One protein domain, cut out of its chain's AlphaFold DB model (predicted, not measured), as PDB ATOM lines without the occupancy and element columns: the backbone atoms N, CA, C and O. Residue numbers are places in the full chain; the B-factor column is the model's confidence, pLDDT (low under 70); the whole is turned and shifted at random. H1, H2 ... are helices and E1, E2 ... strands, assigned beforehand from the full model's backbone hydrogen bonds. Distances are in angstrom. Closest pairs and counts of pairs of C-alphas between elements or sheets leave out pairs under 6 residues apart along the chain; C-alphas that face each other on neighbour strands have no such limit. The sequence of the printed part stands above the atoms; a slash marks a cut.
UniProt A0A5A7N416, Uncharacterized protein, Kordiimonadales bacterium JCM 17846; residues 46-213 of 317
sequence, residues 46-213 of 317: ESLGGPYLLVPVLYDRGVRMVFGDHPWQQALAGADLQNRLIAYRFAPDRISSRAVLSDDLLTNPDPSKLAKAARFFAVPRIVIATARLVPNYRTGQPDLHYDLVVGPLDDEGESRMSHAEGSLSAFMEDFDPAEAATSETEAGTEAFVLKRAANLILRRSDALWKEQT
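This is residues 46 to 213 of the 317 residues of an uncharacterized protein of Kordiimonadales bacterium JCM 17846 (UniProt A0A5A7N416). A twisted sheet of six strands curls round one long helix, H6, with the short H1 packed on the same face. H4 and H3 pack on the opposite face, H2 lies near H4, and residues 172 to 179 and 181 to 187, around H5, stick out at one end. The printed part has 168 residues, with six named helices and six named strands in the order E1 E2 H1 E3 H2 H3 H4 E4 E5 E6 H5 H6; the class is mixed, helices and strands. The branched sheet is mixed: E1 is parallel to E3 and E4, while E1 and E2, E4 and E5, and E5 and E6 are antiparallel. The whole is compact, with a radius of gyration of the C-alphas of 16.5 A and spans of 51 by 37 by 25 A.

The sheet holds E1, residues 49 to 60, 30.5 A long from C-alpha 49 at (-17.806, 30.166, 96.151); E2, 63 to 65; E3, 86 to 90; E4, 126 to 136, 31.1 A; E5, 141 to 155, 41.8 A; and E6, 158 to 168, 32.9 A. The helices are H1, 71 to 77; H2, 95 to 100; H3, 103 to 107; H4, 111 to 120, 14.2 A; H5, 177 to 180; and H6, 190 to 213, 34.5 A, ending at C-alpha 213 at (-26.069, 30.645, 100.908).

E1 bends by 59 degrees at residue 52; E3 and E2 lie on one side of it (N 52 and O 87, 2.8 A; N 58 and O 65, 2.8 A), E4 on the other side (N 55 and O 127, 2.8 A). E4, E5 and E6 form a meander, each strand the antiparallel neighbour of the one before, with N 130 and O 147 at 2.8 A and N 148 and O 164 at 2.8 A. H6 is on the sheet; its closest C-alphas to E5 are Glu 190 and Pro 142, 6.8 A. H1, on the same face, lies over E1 at a height of 7.9 A over the sheet. H6 touches H1 with residues 191 to 199 alone, at a steep tilt of 43 degrees, the same way; the closest C-alphas are those of Ala 75 and Lys 195, 4.8 A. On the opposite face H4 lies over E5, across the strands at 82 degrees on the local plane; H3 is on the same face as H4. H2 is close to H4 but not clearly touching, with C-alphas of Val 100 and Ala 117 at 6.1 A. Every O i to N i+4 pair is within hydrogen-bond range in H1, H2, H3 and H4, and 19 of 20 in H6; H5 is too short for such a pair.

The C-alphas of Gly 157 and Ala 178, the two farthest apart, are 53.1 A apart. The printed part has no cut, and no link is long. The mean pLDDT of the printed part is 84.8; residues 154 to 158 and 170 to 189 are under 70.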
ATOM      1  N   GLU A  46     -21.693  35.088 103.985       79.38
ATOM      2  CA  GLU A  46     -20.234  35.140 104.134       79.38
ATOM      3  C   GLU A  46     -19.564  33.967 103.408       79.38
ATOM      4  O   GLU A  46     -18.349  33.803 103.459       79.38
ATOM      5  N   SER A  47     -20.364  33.137 102.736       77.69
ATOM      6  CA  SER A  47     -19.889  31.977 101.997       77.69
ATOM      7  C   SER A  47     -19.226  32.448 100.708       77.69
ATOM      8  O   SER A  47     -19.877  33.079  99.870       77.69
ATOM      9  N   LEU A  48     -17.946  32.127 100.526       82.19
ATOM     10  CA  LEU A  48     -17.247  32.330  99.258       82.19
ATOM     11  C   LEU A  48     -17.361  31.068  98.396       82.19
ATOM     12  O   LEU A  48     -17.061  29.963  98.838       82.19
ATOM     13  N   GLY A  49     -17.779  31.228  97.147       83.31
ATOM     14  CA  GLY A  49     -17.806  30.166  96.151       83.31
ATOM     15  C   GLY A  49     -16.495  30.067  95.369       83.31
ATOM     16  O   GLY A  49     -15.763  31.042  95.200       83.31
ATOM     17  N   GLY A  50     -16.227  28.892  94.803       84.44
ATOM     18  CA  GLY A  50     -15.165  28.707  93.812       84.44
ATOM     19  C   GLY A  50     -13.964  27.872  94.269       84.44
ATOM     20  O   GLY A  50     -13.991  27.276  95.341       84.44
ATOM     21  N   PRO A  51     -12.919  27.768  93.423       91.44
ATOM     22  CA  PRO A  51     -12.801  28.428  92.122       91.44
ATOM     23  C   PRO A  51     -13.692  27.778  91.050       91.44
ATOM     24  O   PRO A  51     -13.534  26.596  90.753       91.44
ATOM     25  N   TYR A  52     -14.606  28.535  90.440       94.75
ATOM     26  CA  TYR A  52     -15.423  28.064  89.312       94.75
ATOM     27  C   TYR A  52     -14.682  28.239  87.989       94.75
ATOM     28  O   TYR A  52     -13.915  29.189  87.811       94.75
ATOM     29  N   LEU A  53     -14.922  27.333  87.042       96.94
ATOM     30  CA  LEU A  53     -14.410  27.490  85.684       96.94
ATOM     31  C   LEU A  53     -15.307  28.455  84.907       96.94
ATOM     32  O   LEU A  53     -16.462  28.134  84.648       96.94
ATOM     33  N   LEU A  54     -14.780  29.607  84.511       97.12
ATOM     34  CA  LEU A  54     -15.476  30.565  83.659       97.12
ATOM     35  C   LEU A  54     -15.182  30.258  82.187       97.12
ATOM     36  O   LEU A  54     -14.025  30.271  81.759       97.12
ATOM     37  N   VAL A  55     -16.236  29.985  81.421       97.75
ATOM     38  CA  VAL A  55     -16.178  29.692  79.987       97.75
ATOM     39  C   VAL A  55     -16.851  30.841  79.231       97.75
ATOM     40  O   VAL A  55     -18.083  30.909  79.201       97.75
ATOM     41  N   PRO A  56     -16.072  31.770  78.651       97.38
ATOM     42  CA  PRO A  56     -16.616  32.857  77.851       97.38
ATOM     43  C   PRO A  56     -17.034  32.321  76.479       97.38
ATOM     44  O   PRO A  56     -16.209  31.797  75.741       97.38
ATOM     45  N   VAL A  57     -18.307  32.457  76.114       97.56
ATOM     46  CA  VAL A  57     -18.808  32.073  74.788       97.56
ATOM     47  C   VAL A  57     -19.331  33.318  74.090       97.56
ATOM     48  O   VAL A  57     -20.270  33.944  74.560       97.56
ATOM     49  N   LEU A  58     -18.731  33.708  72.973       96.62
ATOM     50  CA  LEU A  58     -19.182  34.841  72.171       96.62
ATOM     51  C   LEU A  58     -19.737  34.341  70.844       96.62
ATOM     52  O   LEU A  58     -19.041  33.648  70.110       96.62
ATOM     53  N   TYR A  59     -20.964  34.730  70.521       95.12
ATOM     54  CA  TYR A  59     -21.507  34.649  69.175       95.12
ATOM     55  C   TYR A  59     -21.487  36.040  68.554       95.12
ATOM     56  O   TYR A  59     -22.195  36.940  69.010       95.12
ATOM     57  N   ASP A  60     -20.706  36.195  67.493       91.31
ATOM     58  CA  ASP A  60     -20.679  37.406  66.682       91.31
ATOM     59  C   ASP A  60     -20.879  37.035  65.212       91.31
ATOM     60  O   ASP A  60     -20.160  36.196  64.670       91.31
ATOM     61  N   ARG A  61     -21.909  37.610  64.576       87.56
ATOM     62  CA  ARG A  61     -22.262  37.372  63.160       87.56
ATOM     63  C   ARG A  61     -22.307  35.881  62.770       87.56
ATOM     64  O   ARG A  61     -21.922  35.498  61.671       87.56
ATOM     65  N   GLY A  62     -22.790  35.033  63.682       84.75
ATOM     66  CA  GLY A  62     -22.914  33.582  63.486       84.75
ATOM     67  C   GLY A  62     -21.648  32.770  63.786       84.75
ATOM     68  O   GLY A  62     -21.704  31.543  63.776       84.75
ATOM     69  N   VAL A  63     -20.526  33.418  64.107       91.44
ATOM     70  CA  VAL A  63     -19.285  32.756  64.524       91.44
ATOM     71  C   VAL A  63     -19.272  32.607  66.040       91.44
ATOM     72  O   VAL A  63     -19.441  33.589  66.760       91.44
ATOM     73  N   ARG A  64     -19.037  31.383  66.532       94.62
ATOM     74  CA  ARG A  64     -18.831  31.122  67.961       94.62
ATOM     75  C   ARG A  64     -17.347  31.132  68.318       94.62
ATOM     76  O   ARG A  64     -16.581  30.304  67.827       94.62
ATOM     77  N   MET A  65     -16.972  32.003  69.245       95.50
ATOM     78  CA  MET A  65     -15.652  32.089  69.862       95.50
ATOM     79  C   MET A  65     -15.743  31.643  71.325       95.50
ATOM     80  O   MET A  65     -16.651  32.052  72.041       95.50
ATOM     81  N   VAL A  66     -14.827  30.771  71.748       96.06
ATOM     82  CA  VAL A  66     -14.799  30.190  73.110       96.06
ATOM     83  C   VAL A  66     -13.395  30.234  73.711       96.06
ATOM     84  O   VAL A  66     -13.209  30.439  74.904       96.06
ATOM     85  N   PHE A  67     -12.399  29.990  72.863       93.88
ATOM     86  CA  PHE A  67     -10.991  29.915  73.225       93.88
ATOM     87  C   PHE A  67     -10.195  30.944  72.429       93.88
ATOM     88  O   PHE A  67     -10.647  31.406  71.377       93.88
ATOM     89  N   GLY A  68      -8.979  31.215  72.892       89.44
ATOM     90  CA  GLY A  68      -8.144  32.285  72.374       89.44
ATOM     91  C   GLY A  68      -8.539  33.639  72.952       89.44
ATOM     92  O   GLY A  68      -9.379  33.738  73.847       89.44
ATOM     93  N   ASP A  69      -7.897  34.678  72.437       90.94
ATOM     94  CA  ASP A  69      -8.187  36.051  72.817       90.94
ATOM     95  C   ASP A  69      -9.372  36.575  71.994       90.94
ATOM     96  O   ASP A  69      -9.344  36.543  70.761       90.94
ATOM     97  N   HIS A  70     -10.442  37.000  72.669       93.88
ATOM     98  CA  HIS A  70     -11.623  37.559  72.016       93.88
ATOM     99  C   HIS A  70     -12.312  38.610  72.903       93.88
ATOM    100  O   HIS A  70     -12.202  38.545  74.131       93.88
ATOM    101  N   PRO A  71     -13.085  39.551  72.321       93.75
ATOM    102  CA  PRO A  71     -13.586  40.730  73.040       93.75
ATOM    103  C   PRO A  71     -14.376  40.410  74.314       93.75
ATOM    104  O   PRO A  71     -14.287  41.115  75.318       93.75
ATOM    105  N   TRP A  72     -15.135  39.315  74.299       95.69
ATOM    106  CA  TRP A  72     -15.912  38.881  75.456       95.69
ATOM    107  C   TRP A  72     -15.058  38.285  76.583       95.69
ATOM    108  O   TRP A  72     -15.305  38.566  77.755       95.69
ATOM    109  N   GLN A  73     -14.018  37.517  76.245       95.75
ATOM    110  CA  GLN A  73     -13.062  37.012  77.229       95.75
ATOM    111  C   GLN A  73     -12.275  38.166  77.860       95.75
ATOM    112  O   GLN A  73     -12.146  38.199  79.082       95.75
ATOM    113  N   GLN A  74     -11.861  39.160  77.067       95.12
ATOM    114  CA  GLN A  74     -11.225  40.384  77.566       95.12
ATOM    115  C   GLN A  74     -12.154  41.188  78.486       95.12
ATOM    116  O   GLN A  74     -11.725  41.655  79.540       95.12
ATOM    117  N   ALA A  75     -13.434  41.335  78.126       94.75
ATOM    118  CA  ALA A  75     -14.411  42.057  78.941       94.75
ATOM    119  C   ALA A  75     -14.655  41.385  80.302       94.75
ATOM    120  O   ALA A  75     -14.726  42.075  81.318       94.75
ATOM    121  N   LEU A  76     -14.746  40.052  80.332       96.12
ATOM    122  CA  LEU A  76     -14.862  39.283  81.574       96.12
ATOM    123  C   LEU A  76     -13.574  39.322  82.403       96.12
ATOM    124  O   LEU A  76     -13.644  39.472  83.620       96.12
ATOM    125  N   ALA A  77     -12.406  39.215  81.765       94.69
ATOM    126  CA  ALA A  77     -11.110  39.266  82.446       94.69
ATOM    127  C   ALA A  77     -10.785  40.663  83.001       94.69
ATOM    128  O   ALA A  77     -10.117  40.772  84.025       94.69
ATOM    129  N   GLY A  78     -11.264  41.721  82.341       93.12
ATOM    130  CA  GLY A  78     -11.112  43.110  82.776       93.12
ATOM    131  C   GLY A  78     -12.133  43.571  83.821       93.12
ATOM    132  O   GLY A  78     -12.073  44.723  84.247       93.12
ATOM    133  N   ALA A  79     -13.087  42.722  84.216       93.06
ATOM    134  CA  ALA A  79     -14.006  43.019  85.311       93.06
ATOM    135  C   ALA A  79     -13.323  42.834  86.679       93.06
ATOM    136  O   ALA A  79     -12.310  42.147  86.800       93.06
ATOM    137  N   ASP A  80     -13.902  43.408  87.736       89.88
ATOM    138  CA  ASP A  80     -13.441  43.141  89.102       89.88
ATOM    139  C   ASP A  80     -13.803  41.703  89.496       89.88
ATOM    140  O   ASP A  80     -14.958  41.417  89.814       89.88
ATOM    141  N   LEU A  81     -12.833  40.791  89.410       89.62
ATOM    142  CA  LEU A  81     -12.956  39.387  89.821       89.62
ATOM    143  C   LEU A  81     -12.421  39.136  91.238       89.62
ATOM    144  O   LEU A  81     -12.592  38.036  91.756       89.62
ATOM    145  N   GLN A  82     -11.752  40.119  91.847       85.94
ATOM    146  CA  GLN A  82     -11.119  39.963  93.159       85.94
ATOM    147  C   GLN A  82     -12.115  40.234  94.288       85.94
ATOM    148  O   GLN A  82     -12.125  39.509  95.277       85.94
ATOM    149  N   ASN A  83     -12.997  41.226  94.121       85.00
ATOM    150  CA  ASN A  83     -13.997  41.597  95.126       85.00
ATOM    151  C   ASN A  83     -15.365  40.957  94.840       85.00
ATOM    152  O   ASN A  83     -16.394  41.638  94.798       85.00
ATOM    153  N   ARG A  84     -15.386  39.640  94.605       88.50
ATOM    154  CA  ARG A  84     -16.614  38.876  94.329       88.50
ATOM    155  C   ARG A  84     -16.809  37.724  95.293       88.50
ATOM    156  O   ARG A  84     -15.866  37.241  95.908       88.50
ATOM    157  N   LEU A  85     -18.058  37.271  95.390       88.81
ATOM    158  CA  LEU A  85     -18.395  36.109  96.208       88.81
ATOM    159  C   LEU A  85     -17.878  34.815  95.592       88.81
ATOM    160  O   LEU A  85     -17.687  33.846  96.313       88.81
ATOM    161  N   ILE A  86     -17.670  34.793  94.278       92.00
ATOM    162  CA  ILE A  86     -17.189  33.626  93.553       92.00
ATOM    163  C   ILE A  86     -15.790  33.908  93.007       92.00
ATOM    164  O   ILE A  86     -15.590  34.843  92.230       92.00
ATOM    165  N   ALA A  87     -14.834  33.047  93.349       93.25
ATOM    166  CA  ALA A  87     -13.541  33.001  92.684       93.25
ATOM    167  C   ALA A  87     -13.671  32.309  91.318       93.25
ATOM    168  O   ALA A  87     -14.256  31.228  91.212       93.25
ATOM    169  N   TYR A  88     -13.074  32.891  90.277       94.75
ATOM    170  CA  TYR A  88     -13.120  32.358  88.913       94.75
ATOM    171  C   TYR A  88     -11.741  31.981  88.382       94.75
ATOM    172  O   TYR A  88     -10.725  32.594  88.706       94.75
ATOM    173  N   ARG A  89     -11.724  30.993  87.489       94.88
ATOM    174  CA  ARG A  89     -10.578  30.633  86.655       94.88
ATOM    175  C   ARG A  89     -11.057  30.399  85.231       94.88
ATOM    176  O   ARG A  89     -12.017  29.666  85.025       94.88
ATOM    177  N   PHE A  90     -10.377  30.978  84.251       95.44
ATOM    178  CA  PHE A  90     -10.714  30.760  82.846       95.44
ATOM    179  C   PHE A  90     -10.318  29.360  82.380       95.44
ATOM    180  O   PHE A  90      -9.306  28.804  82.823       95.44
ATOM    181  N   ALA A  91     -11.107  28.803  81.462       91.50
ATOM    182  CA  ALA A  91     -10.739  27.574  80.779       91.50
ATOM    183  C   ALA A  91      -9.428  27.764  79.994       91.50
ATOM    184  O   ALA A  91      -9.326  28.697  79.196       91.50
ATOM    185  N   PRO A  92      -8.410  26.908  80.203       92.50
ATOM    186  CA  PRO A  92      -7.163  27.024  79.464       92.50
ATOM    187  C   PRO A  92      -7.384  26.665  77.991       92.50
ATOM    188  O   PRO A  92      -8.100  25.716  77.675       92.50
ATOM    189  N   ASP A  93      -6.724  27.381  77.083       93.88
ATOM    190  CA  ASP A  93      -6.768  27.055  75.658       93.88
ATOM    191  C   ASP A  93      -5.839  25.875  75.344       93.88
ATOM    192  O   ASP A  93      -4.649  26.028  75.063       93.88
ATOM    193  N   ARG A  94      -6.378  24.660  75.475       94.19
ATOM    194  CA  ARG A  94      -5.689  23.399  75.180       94.19
ATOM    195  C   ARG A  94      -6.607  22.477  74.393       94.19
ATOM    196  O   ARG A  94      -7.827  22.526  74.536       94.19
ATOM    197  N   ILE A  95      -6.016  21.562  73.623       94.31
ATOM    198  CA  ILE A  95      -6.758  20.548  72.852       94.31
ATOM    199  C   ILE A  95      -7.695  19.743  73.764       94.31
ATOM    200  O   ILE A  95      -8.851  19.517  73.423       94.31
ATOM    201  N   SER A  96      -7.224  19.363  74.952       94.94
ATOM    202  CA  SER A  96      -8.032  18.620  75.919       94.94
ATOM    203  C   SER A  96      -9.223  19.432  76.437       94.94
ATOM    204  O   SER A  96     -10.326  18.908  76.547       94.94
ATOM    205  N   SER A  97      -9.036  20.732  76.674       95.44
ATOM    206  CA  SER A  97     -10.110  21.637  77.085       95.44
ATOM    207  C   SER A  97     -11.154  21.816  75.989       95.44
ATOM    208  O   SER A  97     -12.343  21.788  76.286       95.44
ATOM    209  N   ARG A  98     -10.723  21.915  74.726       95.00
ATOM    210  CA  ARG A  98     -11.604  21.974  73.546       95.00
ATOM    211  C   ARG A  98     -12.400  20.686  73.335       95.00
ATOM    212  O   ARG A  98     -13.541  20.747  72.897       95.00
ATOM    213  N   ALA A  99     -11.817  19.532  73.659       94.62
ATOM    214  CA  ALA A  99     -12.512  18.250  73.587       94.62
ATOM    215  C   ALA A  99     -13.613  18.125  74.657       94.62
ATOM    216  O   ALA A  99     -14.683  17.595  74.371       94.62
ATOM    217  N   VAL A 100     -13.361  18.622  75.875       96.38
ATOM    218  CA  VAL A 100     -14.334  18.585  76.981       96.38
ATOM    219  C   VAL A 100     -15.416  19.657  76.835       96.38
ATOM    220  O   VAL A 100     -16.595  19.358  77.003       96.38
ATOM    221  N   LEU A 101     -15.036  20.893  76.501       96.19
ATOM    222  CA  LEU A 101     -15.955  22.006  76.227       96.19
ATOM    223  C   LEU A 101     -16.413  21.958  74.763       96.19
ATOM    224  O   LEU A 101     -16.122  22.851  73.967       96.19
ATOM    225  N   SER A 102     -17.076  20.857  74.411       93.88
ATOM    226  CA  SER A 102     -17.532  20.567  73.053       93.88
ATOM    227  C   SER A 102     -18.672  21.490  72.605       93.88
ATOM    228  O   SER A 102     -19.370  22.099  73.414       93.88
ATOM    229  N   ASP A 103     -18.899  21.549  71.290       91.81
ATOM    230  CA  ASP A 103     -20.031  22.270  70.691       91.81
ATOM    231  C   ASP A 103     -21.381  21.860  71.295       91.81
ATOM    232  O   ASP A 103     -22.196  22.719  71.627       91.81
ATOM    233  N   ASP A 104     -21.569  20.555  71.496       93.81
ATOM    234  CA  ASP A 104     -22.764  19.975  72.103       93.81
ATOM    235  C   ASP A 104     -22.955  20.437  73.559       93.81
ATOM    236  O   ASP A 104     -24.050  20.860  73.918       93.81
ATOM    237  N   LEU A 105     -21.895  20.450  74.380       95.19
ATOM    238  CA  LEU A 105     -21.979  20.939  75.763       95.19
ATOM    239  C   LEU A 105     -22.313  22.436  75.828       95.19
ATOM    240  O   LEU A 105     -23.096  22.853  76.675       95.19
ATOM    241  N   LEU A 106     -21.709  23.246  74.959       95.31
ATOM    242  CA  LEU A 106     -21.885  24.701  74.983       95.31
ATOM    243  C   LEU A 106     -23.218  25.156  74.379       95.31
ATOM    244  O   LEU A 106     -23.679  26.251  74.687       95.31
ATOM    245  N   THR A 107     -23.819  24.343  73.512       92.94
ATOM    246  CA  THR A 107     -25.097  24.658  72.857       92.94
ATOM    247  C   THR A 107     -26.281  24.080  73.623       92.94
ATOM    248  O   THR A 107     -27.319  24.728  73.719       92.94
ATOM    249  N   ASN A 108     -26.132  22.873  74.173       93.62
ATOM    250  CA  ASN A 108     -27.156  22.191  74.955       93.62
ATOM    251  C   ASN A 108     -26.550  21.666  76.270       93.62
ATOM    252  O   ASN A 108     -26.293  20.458  76.406       93.62
ATOM    253  N   PRO A 109     -26.256  22.577  77.215       94.25
ATOM    254  CA  PRO A 109     -25.716  22.199  78.506       94.25
ATOM    255  C   PRO A 109     -26.738  21.374  79.286       94.25
ATOM    256  O   PRO A 109     -27.905  21.738  79.389       94.25
ATOM    257  N   ASP A 110     -26.269  20.280  79.878       92.19
ATOM    258  CA  ASP A 110     -27.038  19.507  80.845       92.19
ATOM    259  C   ASP A 110     -26.206  19.242  82.107       92.19
ATOM    260  O   ASP A 110     -24.966  19.251  82.054       92.19
ATOM    261  N   PRO A 111     -26.858  18.980  83.252       91.06
ATOM    262  CA  PRO A 111     -26.155  18.811  84.517       91.06
ATOM    263  C   PRO A 111     -25.131  17.669  84.521       91.06
ATOM    264  O   PRO A 111     -24.078  17.788  85.146       91.06
ATOM    265  N   SER A 112     -25.389  16.576  83.798       90.81
ATOM    266  CA  SER A 112     -24.498  15.412  83.757       90.81
ATOM    267  C   SER A 112     -23.240  15.677  82.930       90.81
ATOM    268  O   SER A 112     -22.141  15.277  83.326       90.81
ATOM    269  N   LYS A 113     -23.363  16.364  81.787       93.44
ATOM    270  CA  LYS A 113     -22.208  16.806  80.992       93.44
ATOM    271  C   LYS A 113     -21.392  17.848  81.756       93.44
ATOM    272  O   LYS A 113     -20.166  17.724  81.804       93.44
ATOM    273  N   LEU A 114     -22.051  18.810  82.409       94.62
ATOM    274  CA  LEU A 114     -21.382  19.806  83.249       94.62
ATOM    275  C   LEU A 114     -20.631  19.149  84.409       94.62
ATOM    276  O   LEU A 114     -19.477  19.494  84.643       94.62
ATOM    277  N   ALA A 115     -21.213  18.150  85.078       92.38
ATOM    278  CA  ALA A 115     -20.540  17.413  86.147       92.38
ATOM    279  C   ALA A 115     -19.288  16.668  85.658       92.38
ATOM    280  O   ALA A 115     -18.242  16.705  86.309       92.38
ATOM    281  N   LYS A 116     -19.354  16.021  84.487       93.19
ATOM    282  CA  LYS A 116     -18.184  15.370  83.873       93.19
ATOM    283  C   LYS A 116     -17.087  16.383  83.541       93.19
ATOM    284  O   LYS A 116     -15.920  16.135  83.840       93.19
ATOM    285  N   ALA A 117     -17.455  17.527  82.966       95.44
ATOM    286  CA  ALA A 117     -16.511  18.588  82.648       95.44
ATOM    287  C   ALA A 117     -15.906  19.219  83.918       95.44
ATOM    288  O   ALA A 117     -14.695  19.409  83.988       95.44
ATOM    289  N   ALA A 118     -16.707  19.474  84.955       94.00
ATOM    290  CA  ALA A 118     -16.247  20.049  86.218       94.00
ATOM    291  C   ALA A 118     -15.189  19.156  86.888       94.00
ATOM    292  O   ALA A 118     -14.117  19.635  87.265       94.00
ATOM    293  N   ARG A 119     -15.433  17.836  86.911       93.69
ATOM    294  CA  ARG A 119     -14.459  16.828  87.367       93.69
ATOM    295  C   ARG A 119     -13.174  16.857  86.545       93.69
ATOM    296  O   ARG A 119     -12.092  16.838  87.120       93.69
ATOM    297  N   PHE A 120     -13.280  16.950  85.218       95.50
ATOM    298  CA  PHE A 120     -12.113  17.030  84.335       95.50
ATOM    299  C   PHE A 120     -11.222  18.245  84.646       95.50
ATOM    300  O   PHE A 120      -9.999  18.133  84.659       95.50
ATOM    301  N   PHE A 121     -11.826  19.403  84.926       95.44
ATOM    302  CA  PHE A 121     -11.100  20.636  85.250       95.44
ATOM    303  C   PHE A 121     -10.740  20.785  86.739       95.44
ATOM    304  O   PHE A 121     -10.137  21.796  87.112       95.44
ATOM    305  N   ALA A 122     -11.096  19.807  87.581       92.94
ATOM    306  CA  ALA A 122     -10.950  19.866  89.036       92.94
ATOM    307  C   ALA A 122     -11.517  21.177  89.619       92.94
ATOM    308  O   ALA A 122     -10.838  21.924  90.332       92.94
ATOM    309  N   VAL A 123     -12.760  21.487  89.247       92.50
ATOM    310  CA  VAL A 123     -13.545  22.600  89.797       92.50
ATOM    311  C   VAL A 123     -14.866  22.075  90.349       92.50
ATOM    312  O   VAL A 123     -15.400  21.109  89.807       92.50
ATOM    313  N   PRO A 124     -15.436  22.722  91.378       88.19
ATOM    314  CA  PRO A 124     -16.760  22.357  91.864       88.19
ATOM    315  C   PRO A 124     -17.852  22.680  90.837       88.19
ATOM    316  O   PRO A 124     -18.803  21.920  90.702       88.19
ATOM    317  N   ARG A 125     -17.726  23.791  90.093       92.00
ATOM    318  CA  ARG A 125     -18.739  24.243  89.124       92.00
ATOM    319  C   ARG A 125     -18.119  24.904  87.895       92.00
ATOM    320  O   ARG A 125     -17.014  25.449  87.947       92.00
ATOM    321  N   ILE A 126     -18.872  24.877  86.803       95.81
ATOM    322  CA  ILE A 126     -18.621  25.579  85.548       95.81
ATOM    323  C   ILE A 126     -19.671  26.678  85.392       95.81
ATOM    324  O   ILE A 126     -20.855  26.478  85.665       95.81
ATOM    325  N   VAL A 127     -19.214  27.835  84.928       96.81
ATOM    326  CA  VAL A 127     -20.034  28.974  84.538       96.81
ATOM    327  C   VAL A 127     -19.833  29.213  83.048       96.81
ATOM    328  O   VAL A 127     -18.764  29.657  82.630       96.81
ATOM    329  N   ILE A 128     -20.849  28.909  82.244       97.81
ATOM    330  CA  ILE A 128     -20.870  29.244  80.818       97.81
ATOM    331  C   ILE A 128     -21.510  30.623  80.703       97.81
ATOM    332  O   ILE A 128     -22.695  30.793  80.981       97.81
ATOM    333  N   ALA A 129     -20.698  31.611  80.338       97.44
ATOM    334  CA  ALA A 129     -21.123  32.988  80.154       97.44
ATOM    335  C   ALA A 129     -21.201  33.268  78.654       97.44
ATOM    336  O   ALA A 129     -20.187  33.563  78.018       97.44
ATOM    337  N   THR A 130     -22.397  33.153  78.090       97.31
ATOM    338  CA  THR A 130     -22.642  33.352  76.664       97.31
ATOM    339  C   THR A 130     -23.082  34.786  76.389       97.31
ATOM    340  O   THR A 130     -23.997  35.291  77.030       97.31
ATOM    341  N   ALA A 131     -22.464  35.426  75.400       96.00
ATOM    342  CA  ALA A 131     -22.853  36.713  74.839       96.00
ATOM    343  C   ALA A 131     -23.139  36.549  73.342       96.00
ATOM    344  O   ALA A 131     -22.361  35.927  72.620       96.00
ATOM    345  N   ARG A 132     -24.250  37.105  72.860       94.50
ATOM    346  CA  ARG A 132     -24.628  37.129  71.443       94.50
ATOM    347  C   ARG A 132     -24.841  38.571  71.011       94.50
ATOM    348  O   ARG A 132     -25.753  39.229  71.509       94.50
ATOM    349  N   LEU A 133     -24.011  39.043  70.088       91.19
ATOM    350  CA  LEU A 133     -24.137  40.377  69.509       91.19
ATOM    351  C   LEU A 133     -25.155  40.343  68.368       91.19
ATOM    352  O   LEU A 133     -24.997  39.609  67.390       91.19
ATOM    353  N   VAL A 134     -26.217  41.133  68.506       88.31
ATOM    354  CA  VAL A 134     -27.298  41.261  67.530       88.31
ATOM    355  C   VAL A 134     -27.272  42.679  66.963       88.31
ATOM    356  O   VAL A 134     -27.429  43.634  67.718       88.31
ATOM    357  N   PRO A 135     -27.081  42.866  65.645       84.12
ATOM    358  CA  PRO A 135     -27.097  44.197  65.049       84.12
ATOM    359  C   PRO A 135     -28.444  44.902  65.264       84.12
ATOM    360  O   PRO A 135     -29.481  44.375  64.858       84.12
ATOM    361  N   ASN A 136     -28.437  46.112  65.830       81.50
ATOM    362  CA  ASN A 136     -29.622  46.966  65.869       81.50
ATOM    363  C   ASN A 136     -29.529  48.038  64.776       81.50
ATOM    364  O   ASN A 136     -28.866  49.065  64.915       81.50
ATOM    365  N   TYR A 137     -30.230  47.809  63.667       79.69
ATOM    366  CA  TYR A 137     -30.215  48.723  62.519       79.69
ATOM    367  C   TYR A 137     -30.919  50.061  62.781       79.69
ATOM    368  O   TYR A 137     -30.746  50.993  62.002       79.69
ATOM    369  N   ARG A 138     -31.719  50.176  63.852       78.00
ATOM    370  CA  ARG A 138     -32.411  51.430  64.195       78.00
ATOM    371  C   ARG A 138     -31.472  52.408  64.884       78.00
ATOM    372  O   ARG A 138     -31.582  53.608  64.662       78.00
ATOM    373  N   THR A 139     -30.581  51.891  65.723       72.75
ATOM    374  CA  THR A 139     -29.660  52.694  66.531       72.75
ATOM    375  C   THR A 139     -28.230  52.688  65.990       72.75
ATOM    376  O   THR A 139     -27.420  53.516  66.395       72.75
ATOM    377  N   GLY A 140     -27.910  51.764  65.076       73.38
ATOM    378  CA  GLY A 140     -26.564  51.576  64.532       73.38
ATOM    379  C   GLY A 140     -25.589  50.895  65.499       73.38
ATOM    380  O   GLY A 140     -24.410  50.781  65.180       73.38
ATOM    381  N   GLN A 141     -26.057  50.438  66.663       72.62
ATOM    382  CA  GLN A 141     -25.242  49.802  67.704       72.62
ATOM    383  C   GLN A 141     -25.713  48.359  67.949       72.62
ATOM    384  O   GLN A 141     -26.885  48.071  67.744       72.62
ATOM    385  N   PRO A 142     -24.854  47.411  68.349       79.56
ATOM    386  CA  PRO A 142     -25.306  46.051  68.632       79.56
ATOM    387  C   PRO A 142     -26.061  45.972  69.971       79.56
ATOM    388  O   PRO A 142     -25.608  46.514  70.980       79.56
ATOM    389  N   ASP A 143     -27.181  45.251  69.984       85.31
ATOM    390  CA  ASP A 143     -27.793  44.732  71.208       85.31
ATOM    391  C   ASP A 143     -27.046  43.462  71.639       85.31
ATOM    392  O   ASP A 143     -26.578  42.683  70.803       85.31
ATOM    393  N   LEU A 144     -26.938  43.226  72.944       90.56
ATOM    394  CA  LEU A 144     -26.286  42.041  73.493       90.56
ATOM    395  C   LEU A 144     -27.307  41.171  74.213       90.56
ATOM    396  O   LEU A 144     -27.824  41.557  75.258       90.56
ATOM    397  N   HIS A 145     -27.538  39.966  73.700       93.69
ATOM    398  CA  HIS A 145     -28.248  38.926  74.439       93.69
ATOM    399  C   HIS A 145     -27.246  38.098  75.226       93.69
ATOM    400  O   HIS A 145     -26.263  37.623  74.657       93.69
ATOM    401  N   TYR A 146     -27.491  37.905  76.515       94.50
ATOM    402  CA  TYR A 146     -26.674  37.028  77.334       94.50
ATOM    403  C   TYR A 146     -27.448  35.806  77.797       94.50
ATOM    404  O   TYR A 146     -28.666  35.834  77.964       94.50
ATOM    405  N   ASP A 147     -26.695  34.746  78.037       95.56
ATOM    406  CA  ASP A 147     -27.165  33.482  78.570       95.56
ATOM    407  C   ASP A 147     -26.106  32.969  79.553       95.56
ATOM    408  O   ASP A 147     -24.920  32.887  79.229       95.56
ATOM    409  N   LEU A 148     -26.520  32.744  80.794       96.56
ATOM    410  CA  LEU A 148     -25.676  32.338  81.906       96.56
ATOM    411  C   LEU A 148     -26.138  30.973  82.387       96.56
ATOM    412  O   LEU A 148     -27.252  30.839  82.894       96.56
ATOM    413  N   VAL A 149     -25.247  29.994  82.312       96.81
ATOM    414  CA  VAL A 149     -25.463  28.658  82.865       96.81
ATOM    415  C   VAL A 149     -24.450  28.393  83.968       96.81
ATOM    416  O   VAL A 149     -23.249  28.560  83.764       96.81
ATOM    417  N   VAL A 150     -24.933  27.956  85.130       94.62
ATOM    418  CA  VAL A 150     -24.106  27.583  86.283       94.62
ATOM    419  C   VAL A 150     -24.428  26.150  86.687       94.62
ATOM    420  O   VAL A 150     -25.567  25.842  87.038       94.62
ATOM    421  N   GLY A 151     -23.427  25.273  86.675       91.69
ATOM    422  CA  GLY A 151     -23.602  23.895  87.122       91.69
ATOM    423  C   GLY A 151     -22.310  23.069  87.132       91.69
ATOM    424  O   GLY A 151     -21.282  23.527  86.638       91.69
ATOM    425  N   PRO A 152     -22.338  21.845  87.677       89.19
ATOM    426  CA  PRO A 152     -23.490  21.249  88.349       89.19
ATOM    427  C   PRO A 152     -23.790  21.938  89.691       89.19
ATOM    428  O   PRO A 152     -22.921  22.547  90.316       89.19
ATOM    429  N   LEU A 153     -25.048  21.875  90.103       80.31
ATOM    430  CA  LEU A 153     -25.498  22.166  91.457       80.31
ATOM    431  C   LEU A 153     -25.831  20.821  92.099       80.31
ATOM    432  O   LEU A 153     -26.629  20.071  91.535       80.31
ATOM    433  N   ASP A 154     -25.184  20.512  93.218       66.56
ATOM    434  CA  ASP A 154     -25.430  19.281  93.962       66.56
ATOM    435  C   ASP A 154     -26.540  19.541  94.988       66.56
ATOM    436  O   ASP A 154     -26.289  20.170  96.012       66.56
ATOM    437  N   ASP A 155     -27.748  19.053  94.697       57.22
ATOM    438  CA  ASP A 155     -28.854  18.925  95.651       57.22
ATOM    439  C   ASP A 155     -29.201  17.434  95.751       57.22
ATOM    440  O   ASP A 155     -29.653  16.840  94.777       57.22
ATOM    441  N   GLU A 156     -28.954  16.806  96.903       55.06
ATOM    442  CA  GLU A 156     -29.479  15.468  97.254       55.06
ATOM    443  C   GLU A 156     -29.302  14.351  96.194       55.06
ATOM    444  O   GLU A 156     -30.101  13.422  96.101       55.06
ATOM    445  N   GLY A 157     -28.227  14.393  95.398       55.12
ATOM    446  CA  GLY A 157     -27.946  13.386  94.365       55.12
ATOM    447  C   GLY A 157     -28.597  13.655  93.003       55.12
ATOM    448  O   GLY A 157     -28.330  12.917  92.052       55.12
ATOM    449  N   GLU A 158     -29.366  14.735  92.866       61.78
ATOM    450  CA  GLU A 158     -29.817  15.262  91.582       61.78
ATOM    451  C   GLU A 158     -28.866  16.367  91.113       61.78
ATOM    452  O   GLU A 158     -28.781  17.452  91.686       61.78
ATOM    453  N   SER A 159     -28.135  16.108  90.027       70.19
ATOM    454  CA  SER A 159     -27.371  17.169  89.375       70.19
ATOM    455  C   SER A 159     -28.347  18.164  88.753       70.19
ATOM    456  O   SER A 159     -29.064  17.834  87.808       70.19
ATOM    457  N   ARG A 160     -28.341  19.400  89.252       83.75
ATOM    458  CA  ARG A 160     -29.109  20.520  88.696       83.75
ATOM    459  C   ARG A 160     -28.188  21.518  88.002       83.75
ATOM    460  O   ARG A 160     -26.963  21.451  88.096       83.75
ATOM    461  N   MET A 161     -28.788  22.460  87.291       87.88
ATOM    462  CA  MET A 161     -28.109  23.644  86.776       87.88
ATOM    463  C   MET A 161     -29.026  24.852  86.928       87.88
ATOM    464  O   MET A 161     -30.249  24.716  86.881       87.88
ATOM    465  N   SER A 162     -28.431  26.021  87.132       90.19
ATOM    466  CA  SER A 162     -29.142  27.293  87.081       90.19
ATOM    467  C   SER A 162     -28.924  27.943  85.724       90.19
ATOM    468  O   SER A 162     -27.840  27.837  85.144       90.19
ATOM    469  N   HIS A 163     -29.962  28.609  85.230       92.69
ATOM    470  CA  HIS A 163     -29.979  29.272  83.938       92.69
ATOM    471  C   HIS A 163     -30.602  30.660  84.084       92.69
ATOM    472  O   HIS A 163     -31.635  30.827  84.734       92.69
ATOM    473  N   ALA A 164     -29.947  31.669  83.518       91.50
ATOM    474  CA  ALA A 164     -30.452  33.031  83.464       91.50
ATOM    475  C   ALA A 164     -30.100  33.665  82.120       91.50
ATOM    476  O   ALA A 164     -28.943  33.665  81.715       91.50
ATOM    477  N   GLU A 165     -31.076  34.283  81.472       93.38
ATOM    478  CA  GLU A 165     -30.890  34.987  80.205       93.38
ATOM    479  C   GLU A 165     -31.386  36.431  80.298       93.38
ATOM    480  O   GLU A 165     -32.070  36.820  81.251       93.38
ATOM    481  N   GLY A 166     -30.996  37.252  79.329       90.31
ATOM    482  CA  GLY A 166     -31.455  38.630  79.228       90.31
ATOM    483  C   GLY A 166     -30.863  39.359  78.032       90.31
ATOM    484  O   GLY A 166     -30.097  38.798  77.248       90.31
ATOM    485  N   SER A 167     -31.233  40.628  77.888       87.50
ATOM    486  CA  SER A 167     -30.762  41.491  76.806       87.50
ATOM    487  C   SER A 167     -30.330  42.848  77.342       87.50
ATOM    488  O   SER A 167     -30.897  43.355  78.312       87.50
ATOM    489  N   LEU A 168     -29.311  43.424  76.718       81.19
ATOM    490  CA  LEU A 168     -28.772  44.741  77.004       81.19
ATOM    491  C   LEU A 168     -28.693  45.535  75.707       81.19
ATOM    492  O   LEU A 168     -27.969  45.157  74.785       81.19
ATOM    493  N   SER A 169     -29.381  46.670  75.677       72.75
ATOM    494  CA  SER A 169     -29.196  47.674  74.637       72.75
ATOM    495  C   SER A 169     -28.145  48.689  75.068       72.75
ATOM    496  O   SER A 169     -28.047  49.064  76.240       72.75
ATOM    497  N   ALA A 170     -27.358  49.154  74.103       62.59
ATOM    498  CA  ALA A 170     -26.326  50.162  74.326       62.59
ATOM    499  C   ALA A 170     -26.892  51.522  74.792       62.59
ATOM    500  O   ALA A 170     -26.210  52.275  75.485       62.59
ATOM    501  N   PHE A 171     -28.162  51.794  74.486       56.50
ATOM    502  CA  PHE A 171     -28.904  52.973  74.922       56.50
ATOM    503  C   PHE A 171     -29.748  52.644  76.163       56.50
ATOM    504  O   PHE A 171     -30.857  52.130  76.047       56.50
ATOM    505  N   MET A 172     -29.237  52.946  77.356       51.16
ATOM    506  CA  MET A 172     -30.062  53.140  78.557       51.16
ATOM    507  C   MET A 172     -29.895  54.593  79.015       51.16
ATOM    508  O   MET A 172     -28.779  55.104  78.971       51.16
ATOM    509  N   GLU A 173     -30.994  55.225  79.438       47.81
ATOM    510  CA  GLU A 173     -31.165  56.675  79.675       47.81
ATOM    511  C   GLU A 173     -30.195  57.332  80.683       47.81
ATOM    512  O   GLU A 173     -30.059  58.550  80.665       47.81
ATOM    513  N   ASP A 174     -29.464  56.566  81.497       45.72
ATOM    514  CA  ASP A 174     -28.587  57.084  82.566       45.72
ATOM    515  C   ASP A 174     -27.135  57.392  82.129       45.72
ATOM    516  O   ASP A 174     -26.235  57.478  82.965       45.72
ATOM    517  N   PHE A 175     -26.853  57.504  80.828       51.91
ATOM    518  CA  PHE A 175     -25.483  57.694  80.337       51.91
ATOM    519  C   PHE A 175     -25.143  59.169  80.077       51.91
ATOM    520  O   PHE A 175     -25.703  59.778  79.165       51.91
ATOM    521  N   ASP A 176     -24.174  59.714  80.825       49.84
ATOM    522  CA  ASP A 176     -23.541  61.002  80.519       49.84
ATOM    523  C   ASP A 176     -22.368  60.790  79.534       49.84
ATOM    524  O   ASP A 176     -21.319  60.252  79.913       49.84
ATOM    525  N   PRO A 177     -22.497  61.209  78.261       44.31
ATOM    526  CA  PRO A 177     -21.445  61.055  77.259       44.31
ATOM    527  C   PRO A 177     -20.148  61.812  77.597       44.31
ATOM    528  O   PRO A 177     -19.118  61.540  76.974       44.31
ATOM    529  N   ALA A 178     -20.148  62.719  78.582       48.56
ATOM    530  CA  ALA A 178     -18.946  63.418  79.031       48.56
ATOM    531  C   ALA A 178     -17.940  62.510  79.772       48.56
ATOM    532  O   ALA A 178     -16.736  62.744  79.665       48.56
ATOM    533  N   GLU A 179     -18.385  61.449  80.462       47.72
ATOM    534  CA  GLU A 179     -17.481  60.474  81.109       47.72
ATOM    535  C   GLU A 179     -16.847  59.492  80.107       47.72
ATOM    536  O   GLU A 179     -15.789  58.918  80.363       47.72
ATOM    537  N   ALA A 180     -17.453  59.329  78.930       46.56
ATOM    538  CA  ALA A 180     -16.933  58.482  77.857       46.56
ATOM    539  C   ALA A 180     -15.742  59.116  77.120       46.56
ATOM    540  O   ALA A 180     -14.914  58.414  76.542       46.56
ATOM    541  N   ALA A 181     -15.657  60.449  77.139       44.94
ATOM    542  CA  ALA A 181     -14.734  61.229  76.321       44.94
ATOM    543  C   ALA A 181     -13.272  61.218  76.812       44.94
ATOM    544  O   ALA A 181     -12.401  61.750  76.127       44.94
ATOM    545  N   THR A 182     -12.968  60.618  77.970       49.75
ATOM    546  CA  THR A 182     -11.590  60.522  78.495       49.75
ATOM    547  C   THR A 182     -10.845  59.251  78.077       49.75
ATOM    548  O   THR A 182      -9.675  59.111  78.423       49.75
ATOM    549  N   SER A 183     -11.481  58.326  77.350       47.34
ATOM    550  CA  SER A 183     -10.826  57.126  76.809       47.34
ATOM    551  C   SER A 183     -10.930  57.121  75.284       47.34
ATOM    552  O   SER A 183     -12.008  57.316  74.734       47.34
ATOM    553  N   GLU A 184      -9.794  56.937  74.618       43.62
ATOM    554  CA  GLU A 184      -9.601  57.050  73.169       43.62
ATOM    555  C   GLU A 184     -10.632  56.279  72.313       43.62
ATOM    556  O   GLU A 184     -11.150  55.220  72.668       43.62
ATOM    557  N   THR A 185     -10.934  56.891  71.172       51.16
ATOM    558  CA  THR A 185     -12.059  56.680  70.253       51.16
ATOM    559  C   THR A 185     -11.951  55.381  69.415       51.16
ATOM    560  O   THR A 185     -10.871  54.840  69.221       51.16
ATOM    561  N   GLU A 186     -13.096  54.904  68.897       44.59
ATOM    562  CA  GLU A 186     -13.318  53.812  67.907       44.59
ATOM    563  C   GLU A 186     -13.328  52.339  68.362       44.59
ATOM    564  O   GLU A 186     -14.089  51.564  67.789       44.59
ATOM    565  N   ALA A 187     -12.707  51.953  69.482       48.09
ATOM    566  CA  ALA A 187     -13.070  50.690  70.172       48.09
ATOM    567  C   ALA A 187     -14.464  50.766  70.859       48.09
ATOM    568  O   ALA A 187     -14.912  49.846  71.552       48.09
ATOM    569  N   GLY A 188     -15.109  51.928  70.706       58.44
ATOM    570  CA  GLY A 188     -16.257  52.447  71.426       58.44
ATOM    571  C   GLY A 188     -17.577  51.759  71.106       58.44
ATOM    572  O   GLY A 188     -17.832  51.247  70.022       58.44
ATOM    573  N   THR A 189     -18.462  51.788  72.092       69.12
ATOM    574  CA  THR A 189     -19.765  51.116  72.122       69.12
ATOM    575  C   THR A 189     -19.708  49.602  72.285       69.12
ATOM    576  O   THR A 189     -20.155  49.131  73.322       69.12
ATOM    577  N   GLU A 190     -19.164  48.817  71.352       77.69
ATOM    578  CA  GLU A 190     -19.232  47.345  71.475       77.69
ATOM    579  C   GLU A 190     -18.445  46.848  72.695       77.69
ATOM    580  O   GLU A 190     -18.999  46.169  73.562       77.69
ATOM    581  N   ALA A 191     -17.183  47.269  72.837       82.62
ATOM    582  CA  ALA A 191     -16.373  46.932  74.006       82.62
ATOM    583  C   ALA A 191     -16.996  47.453  75.313       82.62
ATOM    584  O   ALA A 191     -16.860  46.830  76.364       82.62
ATOM    585  N   PHE A 192     -17.707  48.582  75.258       79.06
ATOM    586  CA  PHE A 192     -18.424  49.133  76.405       79.06
ATOM    587  C   PHE A 192     -19.635  48.271  76.793       79.06
ATOM    588  O   PHE A 192     -19.777  47.905  77.961       79.06
ATOM    589  N   VAL A 193     -20.467  47.884  75.821       83.62
ATOM    590  CA  VAL A 193     -21.614  46.984  76.019       83.62
ATOM    591  C   VAL A 193     -21.139  45.640  76.562       83.62
ATOM    592  O   VAL A 193     -21.708  45.146  77.534       83.62
ATOM    593  N   LEU A 194     -20.046  45.091  76.023       90.00
ATOM    594  CA  LEU A 194     -19.417  43.874  76.532       90.00
ATOM    595  C   LEU A 194     -18.930  44.056  77.978       90.00
ATOM    596  O   LEU A 194     -19.261  43.244  78.834       90.00
ATOM    597  N   LYS A 195     -18.218  45.137  78.319       90.06
ATOM    598  CA  LYS A 195     -17.792  45.398  79.713       90.06
ATOM    599  C   LYS A 195     -18.975  45.504  80.678       90.06
ATOM    600  O   LYS A 195     -18.920  44.995  81.800       90.06
ATOM    601  N   ARG A 196     -20.065  46.148  80.259       86.94
ATOM    602  CA  ARG A 196     -21.290  46.250  81.059       86.94
ATOM    603  C   ARG A 196     -21.955  44.886  81.237       86.94
ATOM    604  O   ARG A 196     -22.302  44.525  82.362       86.94
ATOM    605  N   ALA A 197     -22.083  44.120  80.158       90.69
ATOM    606  CA  ALA A 197     -22.634  42.772  80.178       90.69
ATOM    607  C   ALA A 197     -21.812  41.833  81.067       90.69
ATOM    608  O   ALA A 197     -22.386  41.100  81.865       90.69
ATOM    609  N   ALA A 198     -20.480  41.910  81.007       94.25
ATOM    610  CA  ALA A 198     -19.582  41.143  81.865       94.25
ATOM    611  C   ALA A 198     -19.872  41.415  83.346       94.25
ATOM    612  O   ALA A 198     -20.096  40.489  84.125       94.25
ATOM    613  N   ASN A 199     -19.966  42.691  83.726       92.31
ATOM    614  CA  ASN A 199     -20.299  43.073  85.095       92.31
ATOM    615  C   ASN A 199     -21.687  42.592  85.531       92.31
ATOM    616  O   ASN A 199     -21.836  42.147  86.671       92.31
ATOM    617  N   LEU A 200     -22.685  42.671  84.647       91.25
ATOM    618  CA  LEU A 200     -24.039  42.196  84.922       91.25
ATOM    619  C   LEU A 200     -24.070  40.680  85.121       91.25
ATOM    620  O   LEU A 200     -24.608  40.220  86.123       91.25
ATOM    621  N   ILE A 201     -23.473  39.908  84.211       93.44
ATOM    622  CA  ILE A 201     -23.478  38.441  84.267       93.44
ATOM    623  C   ILE A 201     -22.760  37.943  85.515       93.44
ATOM    624  O   ILE A 201     -23.285  37.084  86.219       93.44
ATOM    625  N   LEU A 202     -21.601  38.517  85.845       94.12
ATOM    626  CA  LEU A 202     -20.888  38.157  87.067       94.12
ATOM    627  C   LEU A 202     -21.717  38.513  88.314       94.12
ATOM    628  O   LEU A 202     -21.828  37.696  89.221       94.12
ATOM    629  N   ARG A 203     -22.392  39.678  88.342       92.69
ATOM    630  CA  ARG A 203     -23.320  40.031  89.439       92.69
ATOM    631  C   ARG A 203     -24.509  39.072  89.521       92.69
ATOM    632  O   ARG A 203     -24.953  38.754  90.620       92.69
ATOM    633  N   ARG A 204     -25.033  38.610  88.382       91.75
ATOM    634  CA  ARG A 204     -26.114  37.618  88.332       91.75
ATOM    635  C   ARG A 204     -25.638  36.270  88.865       91.75
ATOM    636  O   ARG A 204     -26.359  35.659  89.643       91.75
ATOM    637  N   SER A 205     -24.420  35.852  88.524       92.62
ATOM    638  CA  SER A 205     -23.787  34.658  89.092       92.62
ATOM    639  C   SER A 205     -23.607  34.784  90.608       92.62
ATOM    640  O   SER A 205     -23.932  33.845  91.330       92.62
ATOM    641  N   ASP A 206     -23.157  35.942  91.104       91.50
ATOM    642  CA  ASP A 206     -23.058  36.216  92.544       91.50
ATOM    643  C   ASP A 206     -24.441  36.164  93.222       91.50
ATOM    644  O   ASP A 206     -24.567  35.663  94.334       91.50
ATOM    645  N   ALA A 207     -25.495  36.659  92.565       89.94
ATOM    646  CA  ALA A 207     -26.860  36.608  93.092       89.94
ATOM    647  C   ALA A 207     -27.388  35.168  93.205       89.94
ATOM    648  O   ALA A 207     -27.927  34.808  94.247       89.94
ATOM    649  N   LEU A 208     -27.158  34.332  92.187       87.19
ATOM    650  CA  LEU A 208     -27.503  32.905  92.230       87.19
ATOM    651  C   LEU A 208     -26.776  32.175  93.369       87.19
ATOM    652  O   LEU A 208     -27.329  31.279  94.000       87.19
ATOM    653  N   TRP A 209     -25.536  32.572  93.658       86.00
ATOM    654  CA  TRP A 209     -24.796  32.052  94.802       86.00
ATOM    655  C   TRP A 209     -25.342  32.534  96.146       86.00
ATOM    656  O   TRP A 209     -25.454  31.744  97.087       86.00
ATOM    657  N   LYS A 210     -25.719  33.816  96.236       86.94
ATOM    658  CA  LYS A 210     -26.384  34.363  97.422       86.94
ATOM    659  C   LYS A 210     -27.637  33.562  97.732       86.94
ATOM    660  O   LYS A 210     -27.735  33.070  98.843       86.94
ATOM    661  N   GLU A 211     -28.521  33.348  96.759       83.06
ATOM    662  CA  GLU A 211     -29.774  32.592  96.933       83.06
ATOM    663  C   GLU A 211     -29.570  31.214  97.600       83.06
ATOM    664  O   GLU A 211     -30.411  30.794  98.389       83.06
ATOM    665  N   GLN A 212     -28.435  30.545  97.360       74.12
ATOM    666  CA  GLN A 212     -28.101  29.239  97.954       74.12
ATOM    667  C   GLN A 212     -27.473  29.323  99.353       74.12
ATOM    668  O   GLN A 212     -27.453  28.338 100.085       74.12
ATOM    669  N   THR A 213     -26.911  30.475  99.714       76.00
ATOM    670  CA  THR A 213     -26.069  30.645 100.908       76.00
ATOM    671  C   THR A 213     -26.568  31.735 101.853       76.00
ATOM    672  O   THR A 213     -25.872  32.080 102.806       76.00
TER     673      THR A 213